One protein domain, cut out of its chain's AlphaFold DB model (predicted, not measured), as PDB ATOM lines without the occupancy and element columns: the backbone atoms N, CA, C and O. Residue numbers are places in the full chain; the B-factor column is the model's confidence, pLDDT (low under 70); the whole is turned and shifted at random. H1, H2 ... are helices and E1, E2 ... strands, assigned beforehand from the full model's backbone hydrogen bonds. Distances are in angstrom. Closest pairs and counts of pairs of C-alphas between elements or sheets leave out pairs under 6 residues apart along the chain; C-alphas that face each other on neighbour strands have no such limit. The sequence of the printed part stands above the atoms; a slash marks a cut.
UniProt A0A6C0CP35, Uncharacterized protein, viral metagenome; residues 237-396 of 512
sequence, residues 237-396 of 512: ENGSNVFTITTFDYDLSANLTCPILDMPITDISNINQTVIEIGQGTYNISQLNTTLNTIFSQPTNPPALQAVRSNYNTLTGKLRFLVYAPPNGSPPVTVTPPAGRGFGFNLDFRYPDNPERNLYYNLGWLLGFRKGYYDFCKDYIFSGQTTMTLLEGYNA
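What this domain is: This is residues 237 to 396 of the 512 residues of an uncharacterized protein of viral metagenome (UniProt A0A6C0CP35). A long, twisted sheet of three strands, E2, E1 and E5, makes one part; a second, smaller part is the hairpin of E3 and E4 with helix H1 packed beside E3. The short helix H2 packs on the sheet, H3 and H4 only graze it, long loops join the parts, and residues 327 to 332 stick out. The printed part has 160 residues with four named helices and five named strands, in the order E1 E2 H1 H2 E3 E4 E5 H3 H4; under half of the residues are in named elements. The class is mixed, helices and strands, and both sheets, E2 E1 E5 and E3 E4, are antiparallel. The whole is compact and rounded, with a radius of gyration of the C-alphas of 15.5 A and spans of 43 by 36 by 33 A.

Where its parts are: Find C-alpha 242 at (123.530, 76.698, 70.403); from there E1 runs 29.6 A to residue 251. E2, residues 268 to 277, runs 25.9 A. H1, residues 285 to 296, begins at (118.238, 69.843, 84.611) and spans 16.5 A. Then come H2, residues 303 to 306; E3, residues 308 to 313, 16.4 A; and E4, residues 318 to 323, 16.6 A. E5, residues 341 to 348, runs 22.9 A. Look last for H3, residues 363 to 366, and H4, residues 376 to 379, which ends at (127.721, 56.608, 68.329).

How they stand to each other: Start at inner strand E1. It forms a hairpin with edge strand E2, at 164 degrees, where N 247 and O 272 are 2.8 A apart. On its other side is edge strand E5, antiparallel at 156 degrees, with N 246 and O 346 at 3.0 A. H2 is on this sheet at a height of 7.4 A; the C-alphas of Ala 304 and Phe 343 are its closest to E5, 5.5 A. H3 only grazes the sheet with residues 363 to 364, and H4 with residues 376 to 379. In the hairpin E3 and E4, at 152 degrees, find N 309 and O 322 at 2.8 A. The closest C-alphas of H1 and E3 are those of Asn 293 and Arg 309, 5.8 A. E1 and E4 are apart. In H1 every O i to N i+4 pair is within hydrogen-bond range; H2, H3 and H4 are too short for such a pair, and their O i to N i+3 pairs within range are 1 of 1, 1 of 1 and 0 of 1.

The domain as a whole: The farthest C-alphas, of Gly 329 and Glu 356, are 45.1 A apart. The printed part has no cut. The links E1 to E2, E4 to E5 and E5 to H3 are long. Residues 394 to 395 pair antiparallel with residues 320 to 321 of E4. Mean pLDDT of the printed part is 86.1; look for values under 70 at residues 325 to 335 and 386 to 390.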
ATOM      1  N   GLU A 237     126.188  85.354  74.034       80.62
ATOM      2  CA  GLU A 237     127.450  86.114  73.965       80.62
ATOM      3  C   GLU A 237     128.679  85.202  74.075       80.62
ATOM      4  O   GLU A 237     129.718  85.427  73.455       80.62
ATOM      5  N   ASN A 238     128.553  84.117  74.842       79.06
ATOM      6  CA  ASN A 238     129.609  83.126  75.006       79.06
ATOM      7  C   ASN A 238     129.593  82.047  73.917       79.06
ATOM      8  O   ASN A 238     130.558  81.277  73.835       79.06
ATOM      9  N   GLY A 239     128.530  81.968  73.110       84.50
ATOM     10  CA  GLY A 239     128.268  80.893  72.153       84.50
ATOM     11  C   GLY A 239     127.941  79.543  72.805       84.50
ATOM     12  O   GLY A 239     128.066  78.503  72.161       84.50
ATOM     13  N   SER A 240     127.550  79.536  74.083       89.69
ATOM     14  CA  SER A 240     127.271  78.321  74.862       89.69
ATOM     15  C   SER A 240     125.792  77.917  74.853       89.69
ATOM     16  O   SER A 240     125.372  77.110  75.677       89.69
ATOM     17  N   ASN A 241     124.987  78.474  73.944       93.56
ATOM     18  CA  ASN A 241     123.534  78.297  73.895       93.56
ATOM     19  C   ASN A 241     123.017  77.559  72.653       93.56
ATOM     20  O   ASN A 241     121.815  77.321  72.552       93.56
ATOM     21  N   VAL A 242     123.902  77.217  71.718       94.19
ATOM     22  CA  VAL A 242     123.530  76.698  70.403       94.19
ATOM     23  C   VAL A 242     124.206  75.363  70.110       94.19
ATOM     24  O   VAL A 242     125.334  75.108  70.536       94.19
ATOM     25  N   PHE A 243     123.501  74.505  69.384       95.25
ATOM     26  CA  PHE A 243     124.027  73.288  68.773       95.25
ATOM     27  C   PHE A 243     123.166  72.919  67.562       95.25
ATOM     28  O   PHE A 243     122.078  73.459  67.379       95.25
ATOM     29  N   THR A 244     123.634  72.002  66.723       95.69
ATOM     30  CA  THR A 244     122.926  71.609  65.503       95.69
ATOM     31  C   THR A 244     122.497  70.148  65.563       95.69
ATOM     32  O   THR A 244     123.242  69.279  66.018       95.69
ATOM     33  N   ILE A 245     121.291  69.875  65.067       95.88
ATOM     34  CA  ILE A 245     120.788  68.522  64.836       95.88
ATOM     35  C   ILE A 245     120.522  68.360  63.343       95.88
ATOM     36  O   ILE A 245     119.821  69.175  62.743       95.88
ATOM     37  N   THR A 246     121.053  67.293  62.751       95.75
ATOM     38  CA  THR A 246     120.742  66.908  61.370       95.75
ATOM     39  C   THR A 246     119.886  65.658  61.396       95.75
ATOM     40  O   THR A 246     120.367  64.594  61.773       95.75
ATOM     41  N   THR A 247     118.620  65.776  61.015       94.25
ATOM     42  CA  THR A 247     117.645  64.678  61.028       94.25
ATOM     43  C   THR A 247     117.433  64.106  59.637       94.25
ATOM     44  O   THR A 247     117.489  64.860  58.667       94.25
ATOM     45  N   PHE A 248     117.149  62.813  59.537       92.81
ATOM     46  CA  PHE A 248     116.923  62.114  58.273       92.81
ATOM     47  C   PHE A 248     116.065  60.856  58.474       92.81
ATOM     48  O   PHE A 248     115.928  60.349  59.589       92.81
ATOM     49  N   ASP A 249     115.530  60.331  57.377       91.62
ATOM     50  CA  ASP A 249     114.848  59.041  57.335       91.62
ATOM     51  C   ASP A 249     115.809  57.999  56.765       91.62
ATOM     52  O   ASP A 249     116.363  58.215  55.685       91.62
ATOM     53  N   TYR A 250     115.978  56.870  57.451       90.38
ATOM     54  CA  TYR A 250     116.813  55.761  56.989       90.38
ATOM     55  C   TYR A 250     115.984  54.508  56.704       90.38
ATOM     56  O   TYR A 250     114.985  54.249  57.374       90.38
ATOM     57  N   ASP A 251     116.380  53.724  55.708       89.75
ATOM     58  CA  ASP A 251     115.763  52.431  55.407       89.75
ATOM     59  C   ASP A 251     116.128  51.393  56.483       89.75
ATOM     60  O   ASP A 251     117.303  51.166  56.773       89.75
ATOM     61  N   LEU A 252     115.120  50.742  57.075       87.00
ATOM     62  CA  LEU A 252     115.313  49.723  58.115       87.00
ATOM     63  C   LEU A 252     115.991  48.448  57.590       87.00
ATOM     64  O   LEU A 252     116.488  47.650  58.383       87.00
ATOM     65  N   SER A 253     115.976  48.231  56.274       86.94
ATOM     66  CA  SER A 253     116.610  47.087  55.615       86.94
ATOM     67  C   SER A 253     118.044  47.364  55.152       86.94
ATOM     68  O   SER A 253     118.754  46.427  54.778       86.94
ATOM     69  N   ALA A 254     118.488  48.625  55.199       84.12
ATOM     70  CA  ALA A 254     119.834  49.007  54.801       84.12
ATOM     71  C   ALA A 254     120.866  48.669  55.888       84.12
ATOM     72  O   ALA A 254     120.635  48.833  57.088       84.12
ATOM     73  N   ASN A 255     122.056  48.248  55.458       85.44
ATOM     74  CA  ASN A 255     123.210  48.156  56.346       85.44
ATOM     75  C   ASN A 255     123.794  49.557  56.538       85.44
ATOM     76  O   ASN A 255     124.385  50.111  55.614       85.44
ATOM     77  N   LEU A 256     123.635  50.120  57.737       84.62
ATOM     78  CA  LEU A 256     124.134  51.458  58.055       84.62
ATOM     79  C   LEU A 256     125.671  51.506  57.991       84.62
ATOM     80  O   LEU A 256     126.355  50.739  58.670       84.62
ATOM     81  N   THR A 257     126.213  52.433  57.201       87.00
ATOM     82  CA  THR A 257     127.657  52.697  57.068       87.00
ATOM     83  C   THR A 257     127.978  54.144  57.418       87.00
ATOM     84  O   THR A 257     127.155  55.019  57.177       87.00
ATOM     85  N   CYS A 258     129.174  54.407  57.952       86.81
ATOM     86  CA  CYS A 258     129.571  55.739  58.417       86.81
ATOM     87  C   CYS A 258     130.581  56.424  57.478       86.81
ATOM     88  O   CYS A 258     131.532  55.748  57.071       86.81
ATOM     89  N   PRO A 259     130.468  57.745  57.222       89.31
ATOM     90  CA  PRO A 259     129.434  58.671  57.711       89.31
ATOM     91  C   PRO A 259     128.051  58.396  57.106       89.31
ATOM     92  O   PRO A 259     127.933  58.196  55.900       89.31
ATOM     93  N   ILE A 260     126.996  58.398  57.927       88.31
ATOM     94  CA  ILE A 260     125.655  57.986  57.464       88.31
ATOM     95  C   ILE A 260     125.084  58.914  56.386       88.31
ATOM     96  O   ILE A 260     124.345  58.474  55.513       88.31
ATOM     97  N   LEU A 261     125.459  60.194  56.410       89.12
ATOM     98  CA  LEU A 261     124.987  61.186  55.442       89.12
ATOM     99  C   LEU A 261     125.588  61.002  54.035       89.12
ATOM    100  O   LEU A 261     125.075  61.601  53.093       89.12
ATOM    101  N   ASP A 262     126.617  60.160  53.883       89.94
ATOM    102  CA  ASP A 262     127.235  59.833  52.588       89.94
ATOM    103  C   ASP A 262     126.593  58.599  51.919       89.94
ATOM    104  O   ASP A 262     126.962  58.219  50.805       89.94
ATOM    105  N   MET A 263     125.634  57.951  52.591       88.94
ATOM    106  CA  MET A 263     124.888  56.816  52.044       88.94
ATOM    107  C   MET A 263     124.004  57.236  50.855       88.94
ATOM    108  O   MET A 263     123.595  58.396  50.748       88.94
ATOM    109  N   PRO A 264     123.682  56.307  49.935       88.56
ATOM    110  CA  PRO A 264     122.871  56.629  48.768       88.56
ATOM    111  C   PRO A 264     121.469  57.116  49.163       88.56
ATOM    112  O   PRO A 264     120.894  56.676  50.157       88.56
ATOM    113  N   ILE A 265     120.876  57.973  48.324       84.50
ATOM    114  CA  ILE A 265     119.542  58.566  48.557       84.50
ATOM    115  C   ILE A 265     118.407  57.527  48.664       84.50
ATOM    116  O   ILE A 265     117.316  57.814  49.161       84.50
ATOM    117  N   THR A 266     118.647  56.306  48.178       86.19
ATOM    118  CA  THR A 266     117.739  55.170  48.367       86.19
ATOM    119  C   THR A 266     117.626  54.794  49.836       86.19
ATOM    120  O   THR A 266     116.527  54.490  50.289       86.19
ATOM    121  N   ASP A 267     118.720  54.905  50.579       87.88
ATOM    122  CA  ASP A 267     118.841  54.407  51.943       87.88
ATOM    123  C   ASP A 267     118.638  55.541  52.950       87.88
ATOM    124  O   ASP A 267     118.086  55.300  54.018       87.88
ATOM    125  N   ILE A 268     119.009  56.779  52.591       90.50
ATOM    126  CA  ILE A 268     118.824  57.985  53.410       90.50
ATOM    127  C   ILE A 268     118.050  59.056  52.629       90.50
ATOM    128  O   ILE A 268     118.445  59.457  51.539       90.50
ATOM    129  N   SER A 269     116.952  59.567  53.191       90.12
ATOM    130  CA  SER A 269     116.164  60.669  52.608       90.12
ATOM    131  C   SER A 269     115.757  61.715  53.648       90.12
ATOM    132  O   SER A 269     115.975  61.538  54.841       90.12
ATOM    133  N   ASN A 270     115.114  62.803  53.202       89.38
ATOM    134  CA  ASN A 270     114.533  63.843  54.070       89.38
ATOM    135  C   ASN A 270     115.530  64.474  55.059       89.38
ATOM    136  O   ASN A 270     115.177  64.812  56.190       89.38
ATOM    137  N   ILE A 271     116.773  64.654  54.605       92.19
ATOM    138  CA  ILE A 271     117.847  65.261  55.387       92.19
ATOM    139  C   ILE A 271     117.514  66.734  55.637       92.19
ATOM    140  O   ILE A 271     117.408  67.521  54.698       92.19
ATOM    141  N   ASN A 272     117.362  67.105  56.903       93.38
ATOM    142  CA  ASN A 272     117.114  68.474  57.339       93.38
ATOM    143  C   ASN A 272     118.076  68.832  58.470       93.38
ATOM    144  O   ASN A 272     118.171  68.111  59.461       93.38
ATOM    145  N   GLN A 273     118.772  69.956  58.326       93.69
ATOM    146  CA  GLN A 273     119.654  70.504  59.350       93.69
ATOM    147  C   GLN A 273     118.929  71.629  60.086       93.69
ATOM    148  O   GLN A 273     118.453  72.579  59.468       93.69
ATOM    149  N   THR A 274     118.853  71.521  61.407       93.75
ATOM    150  CA  THR A 274     118.189  72.499  62.270       93.75
ATOM    151  C   THR A 274     119.141  72.957  63.360       93.75
ATOM    152  O   THR A 274     119.684  72.134  64.103       93.75
ATOM    153  N   VAL A 275     119.323  74.271  63.468       93.38
ATOM    154  CA  VAL A 275     120.074  74.894  64.558       93.38
ATOM    155  C   VAL A 275     119.135  75.049  65.750       93.38
ATOM    156  O   VAL A 275     118.051  75.617  65.629       93.38
ATOM    157  N   ILE A 276     119.529  74.489  66.887       94.25
ATOM    158  CA  ILE A 276     118.777  74.530  68.135       94.25
ATOM    159  C   ILE A 276     119.405  75.588  69.029       94.25
ATOM    160  O   ILE A 276     120.553  75.452  69.454       94.25
ATOM    161  N   GLU A 277     118.627  76.616  69.342       92.19
ATOM    162  CA  GLU A 277     119.029  77.705  70.224       92.19
ATOM    163  C   GLU A 277     118.247  77.648  71.534       92.19
ATOM    164  O   GLU A 277     117.025  77.481  71.558       92.19
ATOM    165  N   ILE A 278     118.971  77.794  72.638       93.88
ATOM    166  CA  ILE A 278     118.412  77.886  73.982       93.88
ATOM    167  C   ILE A 278     118.499  79.346  74.428       93.88
ATOM    168  O   ILE A 278     119.474  80.045  74.137       93.88
ATOM    169  N   GLY A 279     117.466  79.814  75.131       90.75
ATOM    170  CA  GLY A 279     117.483  81.134  75.755       90.75
ATOM    171  C   GLY A 279     118.650  81.281  76.735       90.75
ATOM    172  O   GLY A 279     119.153  80.302  77.288       90.75
ATOM    173  N   GLN A 280     119.097  82.515  76.951       89.38
ATOM    174  CA  GLN A 280     120.108  82.772  77.968       89.38
ATOM    175  C   GLN A 280     119.533  82.550  79.367       89.38
ATOM    176  O   GLN A 280     118.374  82.882  79.630       89.38
ATOM    177  N   GLY A 281     120.353  82.040  80.276       88.69
ATOM    178  CA  GLY A 281     119.968  81.914  81.671       88.69
ATOM    179  C   GLY A 281     120.554  80.695  82.348       88.69
ATOM    180  O   GLY A 281     121.508  80.066  81.883       88.69
ATOM    181  N   THR A 282     119.955  80.375  83.488       88.38
ATOM    182  CA  THR A 282     120.354  79.237  84.310       88.38
ATOM    183  C   THR A 282     119.196  78.283  84.417       88.38
ATOM    184  O   THR A 282     118.052  78.667  84.658       88.38
ATOM    185  N   TYR A 283     119.498  77.025  84.135       90.12
ATOM    186  CA  TYR A 283     118.502  75.991  83.985       90.12
ATOM    187  C   TYR A 283     118.785  74.915  85.013       90.12
ATOM    188  O   TYR A 283     119.899  74.405  85.105       90.12
ATOM    189  N   ASN A 284     117.758  74.517  85.755       90.44
ATOM    190  CA  ASN A 284     117.786  73.218  86.406       90.44
ATOM    191  C   ASN A 284     117.688  72.130  85.322       90.44
ATOM    192  O   ASN A 284     117.059  72.330  84.283       90.44
ATOM    193  N   ILE A 285     118.243  70.947  85.569       91.31
ATOM    194  CA  ILE A 285     118.238  69.843  84.611       91.31
ATOM    195  C   ILE A 285     116.827  69.461  84.141       91.31
ATOM    196  O   ILE A 285     116.614  69.202  82.960       91.31
ATOM    197  N   SER A 286     115.833  69.500  85.036       91.44
ATOM    198  CA  SER A 286     114.432  69.242  84.676       91.44
ATOM    199  C   SER A 286     113.854  70.331  83.769       91.44
ATOM    200  O   SER A 286     113.086  70.028  82.855       91.44
ATOM    201  N   GLN A 287     114.216  71.595  84.014       92.50
ATOM    202  CA  GLN A 287     113.800  72.719  83.176       92.50
ATOM    203  C   GLN A 287     114.456  72.609  81.803       92.50
ATOM    204  O   GLN A 287     113.745  72.633  80.810       92.50
ATOM    205  N   LEU A 288     115.768  72.363  81.748       92.94
ATOM    206  CA  LEU A 288     116.512  72.182  80.504       92.94
ATOM    207  C   LEU A 288     115.940  71.043  79.652       92.94
ATOM    208  O   LEU A 288     115.690  71.222  78.463       92.94
ATOM    209  N   ASN A 289     115.674  69.887  80.267       92.69
ATOM    210  CA  ASN A 289     115.081  68.737  79.588       92.69
ATOM    211  C   ASN A 289     113.676  69.055  79.048       92.69
ATOM    212  O   ASN A 289     113.298  68.608  77.968       92.69
ATOM    213  N   THR A 290     112.895  69.850  79.783       92.06
ATOM    214  CA  THR A 290     111.575  70.302  79.328       92.06
ATOM    215  C   THR A 290     111.714  71.275  78.161       92.06
ATOM    216  O   THR A 290     111.099  71.054  77.126       92.06
ATOM    217  N   THR A 291     112.580  72.285  78.280       93.75
ATOM    218  CA  THR A 291     112.854  73.278  77.235       93.75
ATOM    219  C   THR A 291     113.307  72.616  75.935       93.75
ATOM    220  O   THR A 291     112.721  72.887  74.892       93.75
ATOM    221  N   LEU A 292     114.274  71.694  75.988       93.75
ATOM    222  CA  LEU A 292     114.733  70.942  74.815       93.75
ATOM    223  C   LEU A 292     113.593  70.147  74.171       93.75
ATOM    224  O   LEU A 292     113.367  70.251  72.969       93.75
ATOM    225  N   ASN A 293     112.829  69.394  74.967       92.31
ATOM    226  CA  ASN A 293     111.715  68.602  74.445       92.31
ATOM    227  C   ASN A 293     110.597  69.472  73.848       92.31
ATOM    228  O   ASN A 293     110.013  69.083  72.839       92.31
ATOM    229  N   THR A 294     110.335  70.655  74.413       91.56
ATOM    230  CA  THR A 294     109.390  71.636  73.861       91.56
ATOM    231  C   THR A 294     109.889  72.254  72.557       91.56
ATOM    232  O   THR A 294     109.075  72.493  71.664       91.56
ATOM    233  N   ILE A 295     111.198  72.507  72.427       92.25
ATOM    234  CA  ILE A 295     111.794  72.980  71.172       92.25
ATOM    235  C   ILE A 295     111.652  71.900  70.100       92.25
ATOM    236  O   ILE A 295     111.198  72.207  69.004       92.25
ATOM    237  N   PHE A 296     111.958  70.637  70.409       91.00
ATOM    238  CA  PHE A 296     111.854  69.538  69.442       91.00
ATOM    239  C   PHE A 296     110.417  69.300  68.978       91.00
ATOM    240  O   PHE A 296     110.186  69.107  67.787       91.00
ATOM    241  N   SER A 297     109.440  69.380  69.887       88.69
ATOM    242  CA  SER A 297     108.027  69.119  69.591       88.69
ATOM    243  C   SER A 297     107.290  70.250  68.862       88.69
ATOM    244  O   SER A 297     106.074  70.151  68.700       88.69
ATOM    245  N   GLN A 298     107.958  71.342  68.469       88.19
ATOM    246  CA  GLN A 298     107.289  72.422  67.737       88.19
ATOM    247  C   GLN A 298     106.749  71.911  66.389       88.19
ATOM    248  O   GLN A 298     107.476  71.242  65.654       88.19
ATOM    249  N   PRO A 299     105.503  72.251  66.010       84.25
ATOM    250  CA  PRO A 299     104.884  71.758  64.776       84.25
ATOM    251  C   PRO A 299     105.550  72.302  63.502       84.25
ATOM    252  O   PRO A 299     105.361  71.741  62.429       84.25
ATOM    253  N   THR A 300     106.329  73.382  63.612       87.25
ATOM    254  CA  THR A 300     107.135  73.950  62.520       87.25
ATOM    255  C   THR A 300     108.346  73.093  62.163       87.25
ATOM    256  O   THR A 300     108.928  73.278  61.098       87.25
ATOM    257  N   ASN A 301     108.751  72.181  63.048       88.75
ATOM    258  CA  ASN A 301     109.937  71.362  62.854       88.75
ATOM    259  C   ASN A 301     109.662  70.155  61.948       88.75
ATOM    260  O   ASN A 301     108.535  69.651  61.923       88.75
ATOM    261  N   PRO A 302     110.692  69.611  61.276       88.81
ATOM    262  CA  PRO A 302     110.576  68.357  60.538       88.81
ATOM    263  C   PRO A 302     110.049  67.208  61.422       88.81
ATOM    264  O   PRO A 302     110.428  67.133  62.596       88.81
ATOM    265  N   PRO A 303     109.245  66.266  60.886       86.81
ATOM    266  CA  PRO A 303     108.717  65.132  61.652       86.81
ATOM    267  C   PRO A 303     109.795  64.314  62.375       86.81
ATOM    268  O   PRO A 303     109.601  63.916  63.522       86.81
ATOM    269  N   ALA A 304     110.955  64.127  61.739       86.94
ATOM    270  CA  ALA A 304     112.090  63.429  62.334       86.94
ATOM    271  C   ALA A 304     112.644  64.159  63.577       86.94
ATOM    272  O   ALA A 304     112.947  63.514  64.578       86.94
ATOM    273  N   LEU A 305     112.690  65.501  63.573       89.88
ATOM    274  CA  LEU A 305     113.086  66.290  64.748       89.88
ATOM    275  C   LEU A 305     112.035  66.218  65.860       89.88
ATOM    276  O   LEU A 305     112.384  66.094  67.032       89.88
ATOM    277  N   GLN A 306     110.749  66.202  65.503       88.50
ATOM    278  CA  GLN A 306     109.658  66.023  66.466       88.50
ATOM    279  C   GLN A 306     109.686  64.655  67.163       88.50
ATOM    280  O   GLN A 306     109.063  64.503  68.219       88.50
ATOM    281  N   ALA A 307     110.404  63.669  66.618       87.00
ATOM    282  CA  ALA A 307     110.627  62.368  67.245       87.00
ATOM    283  C   ALA A 307     111.826  62.354  68.215       87.00
ATOM    284  O   ALA A 307     111.913  61.461  69.058       87.00
ATOM    285  N   VAL A 308     112.728  63.339  68.157       90.50
ATOM    286  CA  VAL A 308     113.891  63.424  69.054       90.50
ATOM    287  C   VAL A 308     113.448  63.810  70.464       90.50
ATOM    288  O   VAL A 308     112.634  64.714  70.666       90.50
ATOM    289  N   ARG A 309     113.992  63.134  71.477       89.69
ATOM    290  CA  ARG A 309     113.800  63.468  72.889       89.69
ATOM    291  C   ARG A 309     115.129  63.557  73.611       89.69
ATOM    292  O   ARG A 309     116.028  62.747  73.405       89.69
ATOM    293  N   SER A 310     115.193  64.518  74.519       91.81
ATOM    294  CA  SER A 310     116.185  64.553  75.584       91.81
ATOM    295  C   SER A 310     115.634  63.829  76.812       91.81
ATOM    296  O   SER A 310     114.451  63.950  77.162       91.81
ATOM    297  N   ASN A 311     116.481  63.025  77.447       90.25
ATOM    298  CA  ASN A 311     116.159  62.353  78.694       90.25
ATOM    299  C   ASN A 311     117.352  62.429  79.644       90.25
ATOM    300  O   ASN A 311     118.483  62.137  79.264       90.25
ATOM    301  N   TYR A 312     117.094  62.813  80.889       90.62
ATOM    302  CA  TYR A 312     118.101  62.862  81.938       90.62
ATOM    303  C   TYR A 312     117.952  61.671  82.879       90.62
ATOM    304  O   TYR A 312     116.847  61.354  83.324       90.62
ATOM    305  N   ASN A 313     119.073  61.037  83.211       89.12
ATOM    306  CA  ASN A 313     119.123  59.949  84.171       89.12
ATOM    307  C   ASN A 313     119.737  60.436  85.491       89.12
ATOM    308  O   ASN A 313     120.933  60.713  85.569       89.12
ATOM    309  N   THR A 314     118.922  60.467  86.545       89.12
ATOM    310  CA  THR A 314     119.315  60.924  87.885       89.12
ATOM    311  C   THR A 314     120.355  60.031  88.565       89.12
ATOM    312  O   THR A 314     121.116  60.541  89.379       89.12
ATOM    313  N   LEU A 315     120.427  58.733  88.239       88.38
ATOM    314  CA  LEU A 315     121.404  57.813  88.839       88.38
ATOM    315  C   LEU A 315     122.809  58.028  88.275       88.38
ATOM    316  O   LEU A 315     123.791  57.930  89.001       88.38
ATOM    317  N   THR A 316     122.908  58.282  86.970       87.94
ATOM    318  CA  THR A 316     124.208  58.452  86.292       87.94
ATOM    319  C   THR A 316     124.640  59.911  86.189       87.94
ATOM    320  O   THR A 316     125.803  60.183  85.899       87.94
ATOM    321  N   GLY A 317     123.713  60.853  86.384       90.31
ATOM    322  CA  GLY A 317     123.945  62.276  86.156       90.31
ATOM    323  C   GLY A 317     124.095  62.649  84.678       90.31
ATOM    324  O   GLY A 317     124.565  63.743  84.374       90.31
ATOM    325  N   LYS A 318     123.734  61.755  83.747       91.94
ATOM    326  CA  LYS A 318     123.961  61.929  82.306       91.94
ATOM    327  C   LYS A 318     122.688  62.317  81.564       91.94
ATOM    328  O   LYS A 318     121.603  61.800  81.848       91.94
ATOM    329  N   LEU A 319     122.846  63.205  80.584       92.38
ATOM    330  CA  LEU A 319     121.828  63.506  79.585       92.38
ATOM    331  C   LEU A 319     122.031  62.606  78.365       92.38
ATOM    332  O   LEU A 319     123.162  62.300  77.982       92.38
ATOM    333  N   ARG A 320     120.927  62.204  77.744       91.31
ATOM    334  CA  ARG A 320     120.929  61.454  76.492       91.31
ATOM    335  C   ARG A 320     119.925  62.014  75.502       91.31
ATOM    336  O   ARG A 320     118.886  62.547  75.899       91.31
ATOM    337  N   PHE A 321     120.233  61.834  74.223       93.19
ATOM    338  CA  PHE A 321     119.323  62.111  73.118       93.19
ATOM    339  C   PHE A 321     118.934  60.797  72.453       93.19
ATOM    340  O   PHE A 321     119.799  60.012  72.078       93.19
ATOM    341  N   LEU A 322     117.639  60.562  72.294       90.75
ATOM    342  CA  LEU A 322     117.105  59.342  71.700       90.75
ATOM    343  C   LEU A 322     115.941  59.662  70.768       90.75
ATOM    344  O   LEU A 322     115.270  60.683  70.928       90.75
ATOM    345  N   VAL A 323     115.692  58.780  69.806       86.38
ATOM    346  CA  VAL A 323     114.453  58.806  69.027       86.38
ATOM    347  C   VAL A 323     113.372  58.147  69.871       86.38
ATOM    348  O   VAL A 323     113.499  56.993  70.272       86.38
ATOM    349  N   TYR A 324     112.312  58.884  70.178       71.56
ATOM    350  CA  TYR A 324     111.195  58.340  70.929       71.56
ATOM    351  C   TYR A 324     110.380  57.398  70.047       71.56
ATOM    352  O   TYR A 324     109.644  57.837  69.164       71.56
ATOM    353  N   ALA A 325     110.470  56.103  70.332       57.91
ATOM    354  CA  ALA A 325     109.453  55.140  69.943       57.91
ATOM    355  C   ALA A 325     108.444  55.050  71.101       57.91
ATOM    356  O   ALA A 325     108.851  54.692  72.212       57.91
ATOM    357  N   PRO A 326     107.157  55.405  70.917       52.09
ATOM    358  CA  PRO A 326     106.181  55.231  71.982       52.09
ATOM    359  C   PRO A 326     106.186  53.769  72.446       52.09
ATOM    360  O   PRO A 326     106.069  52.873  71.605       52.09
ATOM    361  N   PRO A 327     106.294  53.496  73.760       47.00
ATOM    362  CA  PRO A 327     106.005  52.166  74.258       47.00
ATOM    363  C   PRO A 327     104.564  51.828  73.873       47.00
ATOM    364  O   PRO A 327     103.671  52.675  73.998       47.00
ATOM    365  N   ASN A 328     104.350  50.602  73.387       40.78
ATOM    366  CA  ASN A 328     103.033  50.089  73.010       40.78
ATOM    367  C   ASN A 328     101.996  50.460  74.090       40.78
ATOM    368  O   ASN A 328     102.049  49.936  75.201       40.78
ATOM    369  N   GLY A 329     101.076  51.379  73.771       43.09
ATOM    370  CA  GLY A 329      99.961  51.769  74.647       43.09
ATOM    371  C   GLY A 329      99.982  53.183  75.249       43.09
ATOM    372  O   GLY A 329      99.037  53.521  75.956       43.09
ATOM    373  N   SER A 330     100.978  54.031  74.976       42.94
ATOM    374  CA  SER A 330     100.895  55.476  75.288       42.94
ATOM    375  C   SER A 330     100.380  56.271  74.078       42.94
ATOM    376  O   SER A 330     100.643  55.844  72.951       42.94
ATOM    377  N   PRO A 331      99.629  57.382  74.263       40.66
ATOM    378  CA  PRO A 331      98.956  58.078  73.165       40.66
ATOM    379  C   PRO A 331      99.949  58.434  72.049       40.66
ATOM    380  O   PRO A 331     101.103  58.766  72.339       40.66
ATOM    381  N   PRO A 332      99.528  58.311  70.779       49.47
ATOM    382  CA  PRO A 332     100.439  58.312  69.652       49.47
ATOM    383  C   PRO A 332     101.133  59.664  69.570       49.47
ATOM    384  O   PRO A 332     100.489  60.710  69.490       49.47
ATOM    385  N   VAL A 333     102.460  59.638  69.542       51.19
ATOM    386  CA  VAL A 333     103.184  60.738  68.918       51.19
ATOM    387  C   VAL A 333     102.762  60.729  67.448       51.19
ATOM    388  O   VAL A 333     102.853  59.708  66.772       51.19
ATOM    389  N   THR A 334     102.230  61.854  66.976       54.75
ATOM    390  CA  THR A 334     101.595  62.061  65.662       54.75
ATOM    391  C   THR A 334     102.538  61.936  64.461       54.75
ATOM    392  O   THR A 334     102.109  62.140  63.329       54.75
ATOM    393  N   VAL A 335     103.808  61.591  64.676       65.75
ATOM    394  CA  VAL A 335     104.810  61.437  63.621       65.75
ATOM    395  C   VAL A 335     105.288  59.990  63.581       65.75
ATOM    396  O   VAL A 335     106.040  59.530  64.433       65.75
ATOM    397  N   THR A 336     104.793  59.241  62.598       72.94
ATOM    398  CA  THR A 336     105.282  57.894  62.276       72.94
ATOM    399  C   THR A 336     106.196  58.011  61.057       72.94
ATOM    400  O   THR A 336     105.843  58.752  60.133       72.94
ATOM    401  N   PRO A 337     107.354  57.332  61.027       80.69
ATOM    402  CA  PRO A 337     108.184  57.324  59.833       80.69
ATOM    403  C   PRO A 337     107.438  56.669  58.659       80.69
ATOM    404  O   PRO A 337     106.518  55.869  58.876       80.69
ATOM    405  N   PRO A 338     107.811  56.989  57.406       82.50
ATOM    406  CA  PRO A 338     107.288  56.295  56.235       82.50
ATOM    407  C   PRO A 338     107.444  54.772  56.359       82.50
ATOM    408  O   PRO A 338     108.391  54.284  56.976       82.50
ATOM    409  N   ALA A 339     106.529  54.007  55.758       82.88
ATOM    410  CA  ALA A 339     106.563  52.547  55.828       82.88
ATOM    411  C   ALA A 339     107.924  51.991  55.357       82.88
ATOM    412  O   ALA A 339     108.395  52.335  54.275       82.88
ATOM    413  N   GLY A 340     108.544  51.137  56.179       83.94
ATOM    414  CA  GLY A 340     109.873  50.564  55.916       83.94
ATOM    415  C   GLY A 340     111.061  51.456  56.302       83.94
ATOM    416  O   GLY A 340     112.198  51.010  56.184       83.94
ATOM    417  N   ARG A 341     110.829  52.680  56.797       86.62
ATOM    418  CA  ARG A 341     111.881  53.603  57.250       86.62
ATOM    419  C   ARG A 341     111.836  53.852  58.758       86.62
ATOM    420  O   ARG A 341     110.809  53.665  59.405       86.62
ATOM    421  N   GLY A 342     112.965  54.287  59.308       87.19
ATOM    422  CA  GLY A 342     113.119  54.799  60.667       87.19
ATOM    423  C   GLY A 342     113.604  56.248  60.663       87.19
ATOM    424  O   GLY A 342     114.201  56.710  59.694       87.19
ATOM    425  N   PHE A 343     113.360  56.972  61.755       90.06
ATOM    426  CA  PHE A 343     113.944  58.299  61.964       90.06
ATOM    427  C   PHE A 343     115.338  58.177  62.572       90.06
ATOM    428  O   PHE A 343     115.521  57.455  63.552       90.06
ATOM    429  N   GLY A 344     116.300  58.901  62.011       90.12
ATOM    430  CA  GLY A 344     117.662  59.027  62.516       90.12
ATOM    431  C   GLY A 344     118.065  60.492  62.650       90.12
ATOM    432  O   GLY A 344     117.452  61.391  62.065       90.12
ATOM    433  N   PHE A 345     119.085  60.749  63.463       94.56
ATOM    434  CA  PHE A 345     119.642  62.087  63.597       94.56
ATOM    435  C   PHE A 345     121.104  62.048  64.020       94.56
ATOM    436  O   PHE A 345     121.487  61.200  64.821       94.56
ATOM    437  N   ASN A 346     121.888  63.007  63.538       95.69
ATOM    438  CA  ASN A 346     123.255  63.274  63.975       95.69
ATOM    439  C   ASN A 346     123.272  64.515  64.872       95.69
ATOM    440  O   ASN A 346     122.472  65.437  64.683       95.69
ATOM    441  N   LEU A 347     124.184  64.535  65.846       95.56
ATOM    442  CA  LEU A 347     124.379  65.672  66.746       95.56
ATOM    443  C   LEU A 347     125.692  66.372  66.426       95.56
ATOM    444  O   LEU A 347     126.738  65.730  66.346       95.56
ATOM    445  N   ASP A 348     125.646  67.695  66.321       95.75
ATOM    446  CA  ASP A 348     126.826  68.531  66.161       95.75
ATOM    447  C   ASP A 348     126.838  69.634  67.227       95.75
ATOM    448  O   ASP A 348     126.008  70.542  67.234       95.75
ATOM    449  N   PHE A 349     127.785  69.531  68.154       96.06
ATOM    450  CA  PHE A 349     128.037  70.497  69.220       96.06
ATOM    451  C   PHE A 349     129.118  71.517  68.852       96.06
ATOM    452  O   PHE A 349     129.537  72.297  69.711       96.06
ATOM    453  N   ARG A 350     129.622  71.519  67.614       93.81
ATOM    454  CA  ARG A 350     130.481  72.603  67.129       93.81
ATOM    455  C   ARG A 350     129.647  73.871  66.953       93.81
ATOM    456  O   ARG A 350     128.467  73.812  66.614       93.81
ATOM    457  N   TYR A 351     130.267  75.019  67.206       90.75
ATOM    458  CA  TYR A 351     129.592  76.300  67.033       90.75
ATOM    459  C   TYR A 351     129.355  76.553  65.529       90.75
ATOM    460  O   TYR A 351     130.321  76.429  64.771       90.75
ATOM    461  N   PRO A 352     128.128  76.894  65.083       87.06
ATOM    462  CA  PRO A 352     127.798  76.979  63.656       87.06
ATOM    463  C   PRO A 352     128.702  77.918  62.848       87.06
ATOM    464  O   PRO A 352     129.155  77.545  61.768       87.06
ATOM    465  N   ASP A 353     129.021  79.098  63.390       85.06
ATOM    466  CA  ASP A 353     129.813  80.111  62.674       85.06
ATOM    467  C   ASP A 353     131.330  79.905  62.808       85.06
ATOM    468  O   ASP A 353     132.108  80.428  62.013       85.06
ATOM    469  N   ASN A 354     131.770  79.155  63.824       85.44
ATOM    470  CA  ASN A 354     133.184  78.870  64.070       85.44
ATOM    471  C   ASN A 354     133.377  77.430  64.576       85.44
ATOM    472  O   ASN A 354     133.533  77.205  65.784       85.44
ATOM    473  N   PRO A 355     133.390  76.443  63.663       85.94
ATOM    474  CA  PRO A 355     133.474  75.034  64.035       85.94
ATOM    475  C   PRO A 355     134.827  74.607  64.618       85.94
ATOM    476  O   PRO A 355     134.898  73.554  65.250       85.94
ATOM    477  N   GLU A 356     135.890  75.389  64.396       86.06
ATOM    478  CA  GLU A 356     137.251  75.096  64.876       86.06
ATOM    479  C   GLU A 356     137.491  75.560  66.318       86.06
ATOM    480  O   GLU A 356     138.490  75.180  66.931       86.06
ATOM    481  N   ARG A 357     136.569  76.351  66.885       86.62
ATOM    482  CA  ARG A 357     136.638  76.780  68.282       86.62
ATOM    483  C   ARG A 357     136.717  75.571  69.211       86.62
ATOM    484  O   ARG A 357     136.021  74.569  69.035       86.62
ATOM    485  N   ASN A 358     137.511  75.708  70.269       88.38
ATOM    486  CA  ASN A 358     137.650  74.659  71.266       88.38
ATOM    487  C   ASN A 358     136.300  74.226  71.863       88.38
ATOM    488  O   ASN A 358     135.523  75.040  72.363       88.38
ATOM    489  N   LEU A 359     136.064  72.911  71.875       91.38
ATOM    490  CA  LEU A 359     134.777  72.306  72.242       91.38
ATOM    491  C   LEU A 359     134.325  72.611  73.674       91.38
ATOM    492  O   LEU A 359     133.126  72.604  73.941       91.38
ATOM    493  N   TYR A 360     135.259  72.890  74.586       89.19
ATOM    494  CA  TYR A 360     134.938  73.186  75.983       89.19
ATOM    495  C   TYR A 360     134.199  74.516  76.186       89.19
ATOM    496  O   TYR A 360     133.677  74.759  77.270       89.19
ATOM    497  N   TYR A 361     134.114  75.362  75.155       88.06
ATOM    498  CA  TYR A 361     133.276  76.557  75.177       88.06
ATOM    499  C   TYR A 361     131.814  76.307  74.785       88.06
ATOM    500  O   TYR A 361     130.956  77.144  75.071       88.06
ATOM    501  N   ASN A 362     131.532  75.199  74.101       92.06
ATOM    502  CA  ASN A 362     130.239  74.971  73.466       92.06
ATOM    503  C   ASN A 362     129.258  74.301  74.436       92.06
ATOM    504  O   ASN A 362     129.652  73.647  75.406       92.06
ATOM    505  N   LEU A 363     127.961  74.393  74.125       93.19
ATOM    506  CA  LEU A 363     126.888  73.821  74.947       93.19
ATOM    507  C   LEU A 363     127.088  72.323  75.228       93.19
ATOM    508  O   LEU A 363     126.838  71.865  76.342       93.19
ATOM    509  N   GLY A 364     127.586  71.561  74.247       94.19
ATOM    510  CA  GLY A 364     127.838  70.125  74.397       94.19
ATOM    511  C   GLY A 364     128.701  69.790  75.615       94.19
ATOM    512  O   GLY A 364     128.419  68.817  76.312       94.19
ATOM    513  N   TRP A 365     129.679  70.643  75.944       93.88
ATOM    514  CA  TRP A 365     130.545  70.436  77.101       93.88
ATOM    515  C   TRP A 365     129.783  70.507  78.428       93.88
ATOM    516  O   TRP A 365     130.000  69.650  79.294       93.88
ATOM    517  N   LEU A 366     128.858  71.471  78.554       93.25
ATOM    518  CA  LEU A 366     127.959  71.633  79.707       93.25
ATOM    519  C   LEU A 366     126.995  70.445  79.833       93.25
ATOM    520  O   LEU A 366     126.722  69.974  80.936       93.25
ATOM    521  N   LEU A 367     126.525  69.913  78.701       94.25
ATOM    522  CA  LEU A 367     125.647  68.738  78.644       94.25
ATOM    523  C   LEU A 367     126.374  67.406  78.915       94.25
ATOM    524  O   LEU A 367     125.721  66.371  79.040       94.25
ATOM    525  N   GLY A 368     127.705  67.426  79.022       94.38
ATOM    526  CA  GLY A 368     128.530  66.248  79.298       94.38
ATOM    527  C   GLY A 368     129.065  65.526  78.057       94.38
ATOM    528  O   GLY A 368     129.755  64.518  78.200       94.38
ATOM    529  N   PHE A 369     128.801  66.042  76.856       95.69
ATOM    530  CA  PHE A 369     129.348  65.524  75.602       95.69
ATOM    531  C   PHE A 369     130.777  66.039  75.385       95.69
ATOM    532  O   PHE A 369     131.128  67.158  75.783       95.69
ATOM    533  N   ARG A 370     131.645  65.201  74.812       94.12
ATOM    534  CA  ARG A 370     133.077  65.506  74.618       94.12
ATOM    535  C   ARG A 370     133.522  65.512  73.160       94.12
ATOM    536  O   ARG A 370     134.562  66.097  72.864       94.12
ATOM    537  N   LYS A 371     132.754  64.915  72.249       94.75
ATOM    538  CA  LYS A 371     133.001  65.003  70.805       94.75
ATOM    539  C   LYS A 371     132.255  66.202  70.222       94.75
ATOM    540  O   LYS A 371     131.179  66.563  70.687       94.75
ATOM    541  N   GLY A 372     132.826  66.803  69.182       93.25
ATOM    542  CA  GLY A 372     132.145  67.858  68.430       93.25
ATOM    543  C   GLY A 372     130.990  67.315  67.593       93.25
ATOM    544  O   GLY A 372     129.966  67.967  67.492       93.25
ATOM    545  N   TYR A 373     131.132  66.105  67.051       95.12
ATOM    546  CA  TYR A 373     130.156  65.477  66.167       95.12
ATOM    547  C   TYR A 373     129.893  64.032  66.598       95.12
ATOM    548  O   TYR A 373     130.845  63.305  66.897       95.12
ATOM    549  N   TYR A 374     128.622  63.635  66.614       95.81
ATOM    550  CA  TYR A 374     128.159  62.275  66.884       95.81
ATOM    551  C   TYR A 374     127.360  61.767  65.687       95.81
ATOM    552  O   TYR A 374     126.381  62.396  65.273       95.81
ATOM    553  N   ASP A 375     127.784  60.623  65.156       94.69
ATOM    554  CA  ASP A 375     127.170  59.998  63.986       94.69
ATOM    555  C   ASP A 375     126.231  58.860  64.403       94.69
ATOM    556  O   ASP A 375     126.588  58.014  65.229       94.69
ATOM    557  N   PHE A 376     125.044  58.808  63.807       92.31
ATOM    558  CA  PHE A 376     123.998  57.846  64.131       92.31
ATOM    559  C   PHE A 376     124.412  56.397  63.912       92.31
ATOM    560  O   PHE A 376     124.083  55.543  64.724       92.31
ATOM    561  N   CYS A 377     125.176  56.089  62.866       88.62
ATOM    562  CA  CYS A 377     125.585  54.702  62.624       88.62
ATOM    563  C   CYS A 377     126.691  54.215  63.575       88.62
ATOM    564  O   CYS A 377     126.920  53.009  63.672       88.62
ATOM    565  N   LYS A 378     127.393  55.128  64.263       90.44
ATOM    566  CA  LYS A 378     128.575  54.812  65.080       90.44
ATOM    567  C   LYS A 378     128.353  55.007  66.573       90.44
ATOM    568  O   LYS A 378     128.784  54.178  67.369       90.44
ATOM    569  N   ASP A 379     127.780  56.144  66.946       92.44
ATOM    570  CA  ASP A 379     127.721  56.608  68.329       92.44
ATOM    571  C   ASP A 379     126.325  56.424  68.956       92.44
ATOM    572  O   ASP A 379     126.197  56.509  70.179       92.44
ATOM    573  N   TYR A 380     125.286  56.164  68.153       91.31
ATOM    574  CA  TYR A 380     123.934  55.888  68.646       91.31
ATOM    575  C   TYR A 380     123.794  54.422  69.068       91.31
ATOM    576  O   TYR A 380     124.096  53.509  68.301       91.31
ATOM    577  N   ILE A 381     123.284  54.188  70.278       89.44
ATOM    578  CA  ILE A 381     123.011  52.839  70.782       89.44
ATOM    579  C   ILE A 381     121.530  52.522  70.581       89.44
ATOM    580  O   ILE A 381     120.662  53.174  71.165       89.44
ATOM    581  N   PHE A 382     121.231  51.493  69.789       83.75
ATOM    582  CA  PHE A 382     119.856  51.044  69.556       83.75
ATOM    583  C   PHE A 382     119.341  50.198  70.731       83.75
ATOM    584  O   PHE A 382     120.101  49.437  71.332       83.75
ATOM    585  N   SER A 383     118.037  50.251  71.022       75.56
ATOM    586  CA  SER A 383     117.405  49.435  72.078       75.56
ATOM    587  C   SER A 383     117.702  47.936  71.964       75.56
ATOM    588  O   SER A 383     117.888  47.276  72.979       75.56
ATOM    589  N   GLY A 384     117.817  47.390  70.749       70.38
ATOM    590  CA  GLY A 384     118.152  45.976  70.527       70.38
ATOM    591  C   GLY A 384     119.597  45.582  70.868       70.38
ATOM    592  O   GLY A 384     119.899  44.394  70.942       70.38
ATOM    593  N   GLN A 385     120.494  46.551  71.077       74.69
ATOM    594  CA  GLN A 385     121.915  46.317  71.367       74.69
ATOM    595  C   GLN A 385     122.241  46.370  72.866       74.69
ATOM    596  O   GLN A 385     123.368  46.080  73.261       74.69
ATOM    597  N   THR A 386     121.275  46.736  73.710       68.62
ATOM    598  CA  THR A 386     121.463  46.865  75.156       68.62
ATOM    599  C   THR A 386     120.321  46.203  75.916       68.62
ATOM    600  O   THR A 386     119.149  46.383  75.606       68.62
ATOM    601  N   THR A 387     120.648  45.459  76.970       67.19
ATOM    602  CA  THR A 387     119.653  44.940  77.923       67.19
ATOM    603  C   THR A 387     119.217  45.998  78.937       67.19
ATOM    604  O   THR A 387     118.221  45.818  79.636       67.19
ATOM    605  N   MET A 388     119.941  47.121  79.016       66.31
ATOM    606  CA  MET A 388     119.627  48.255  79.876       66.31
ATOM    607  C   MET A 388     119.019  49.389  79.054       66.31
ATOM    608  O   MET A 388     119.718  50.061  78.292       66.31
ATOM    609  N   THR A 389     117.737  49.676  79.292       67.06
ATOM    610  CA  THR A 389     117.003  50.793  78.665       67.06
ATOM    611  C   THR A 389     117.635  52.159  78.924       67.06
ATOM    612  O   THR A 389     117.352  53.110  78.207       67.06
ATOM    613  N   LEU A 390     118.500  52.279  79.935       69.00
ATOM    614  CA  LEU A 390     119.206  53.510  80.301       69.00
ATOM    615  C   LEU A 390     120.371  53.863  79.365       69.00
ATOM    616  O   LEU A 390     120.877  54.975  79.463       69.00
ATOM    617  N   LEU A 391     120.783  52.944  78.484       79.25
ATOM    618  CA  LEU A 391     121.894  53.135  77.545       79.25
ATOM    619  C   LEU A 391     121.434  53.395  76.106       79.25
ATOM    620  O   LEU A 391     122.275  53.612  75.247       79.25
ATOM    621  N   GLU A 392     120.133  53.380  75.823       85.88
ATOM    622  CA  GLU A 392     119.623  53.697  74.486       85.88
ATOM    623  C   GLU A 392     119.842  55.176  74.129       85.88
ATOM    624  O   GLU A 392     119.603  56.064  74.958       85.88
ATOM    625  N   GLY A 393     120.249  55.420  72.880       89.31
ATOM    626  CA  GLY A 393     120.493  56.736  72.300       89.31
ATOM    627  C   GLY A 393     121.954  57.186  72.343       89.31
ATOM    628  O   GLY A 393     122.873  56.399  72.584       89.31
ATOM    629  N   TYR A 394     122.167  58.481  72.118       93.31
ATOM    630  CA  TYR A 394     123.451  59.136  72.346       93.31
ATOM    631  C   TYR A 394     123.636  59.403  73.831       93.31
ATOM    632  O   TYR A 394     122.888  60.183  74.422       93.31
ATOM    633  N   ASN A 395     124.652  58.784  74.422       91.75
ATOM    634  CA  ASN A 395     124.979  58.952  75.830       91.75
ATOM    635  C   ASN A 395     126.144  59.926  75.995       91.75
ATOM    636  O   ASN A 395     127.184  59.760  75.358       91.75
ATOM    637  N   ALA A 396     125.994  60.889  76.900       93.38
ATOM    638  CA  ALA A 396     127.088  61.768  77.294       93.38
ATOM    639  C   ALA A 396     128.245  60.984  77.953       93.38
ATOM    640  O   ALA A 396     128.038  60.049  78.744       93.38
TER     641      ALA A 396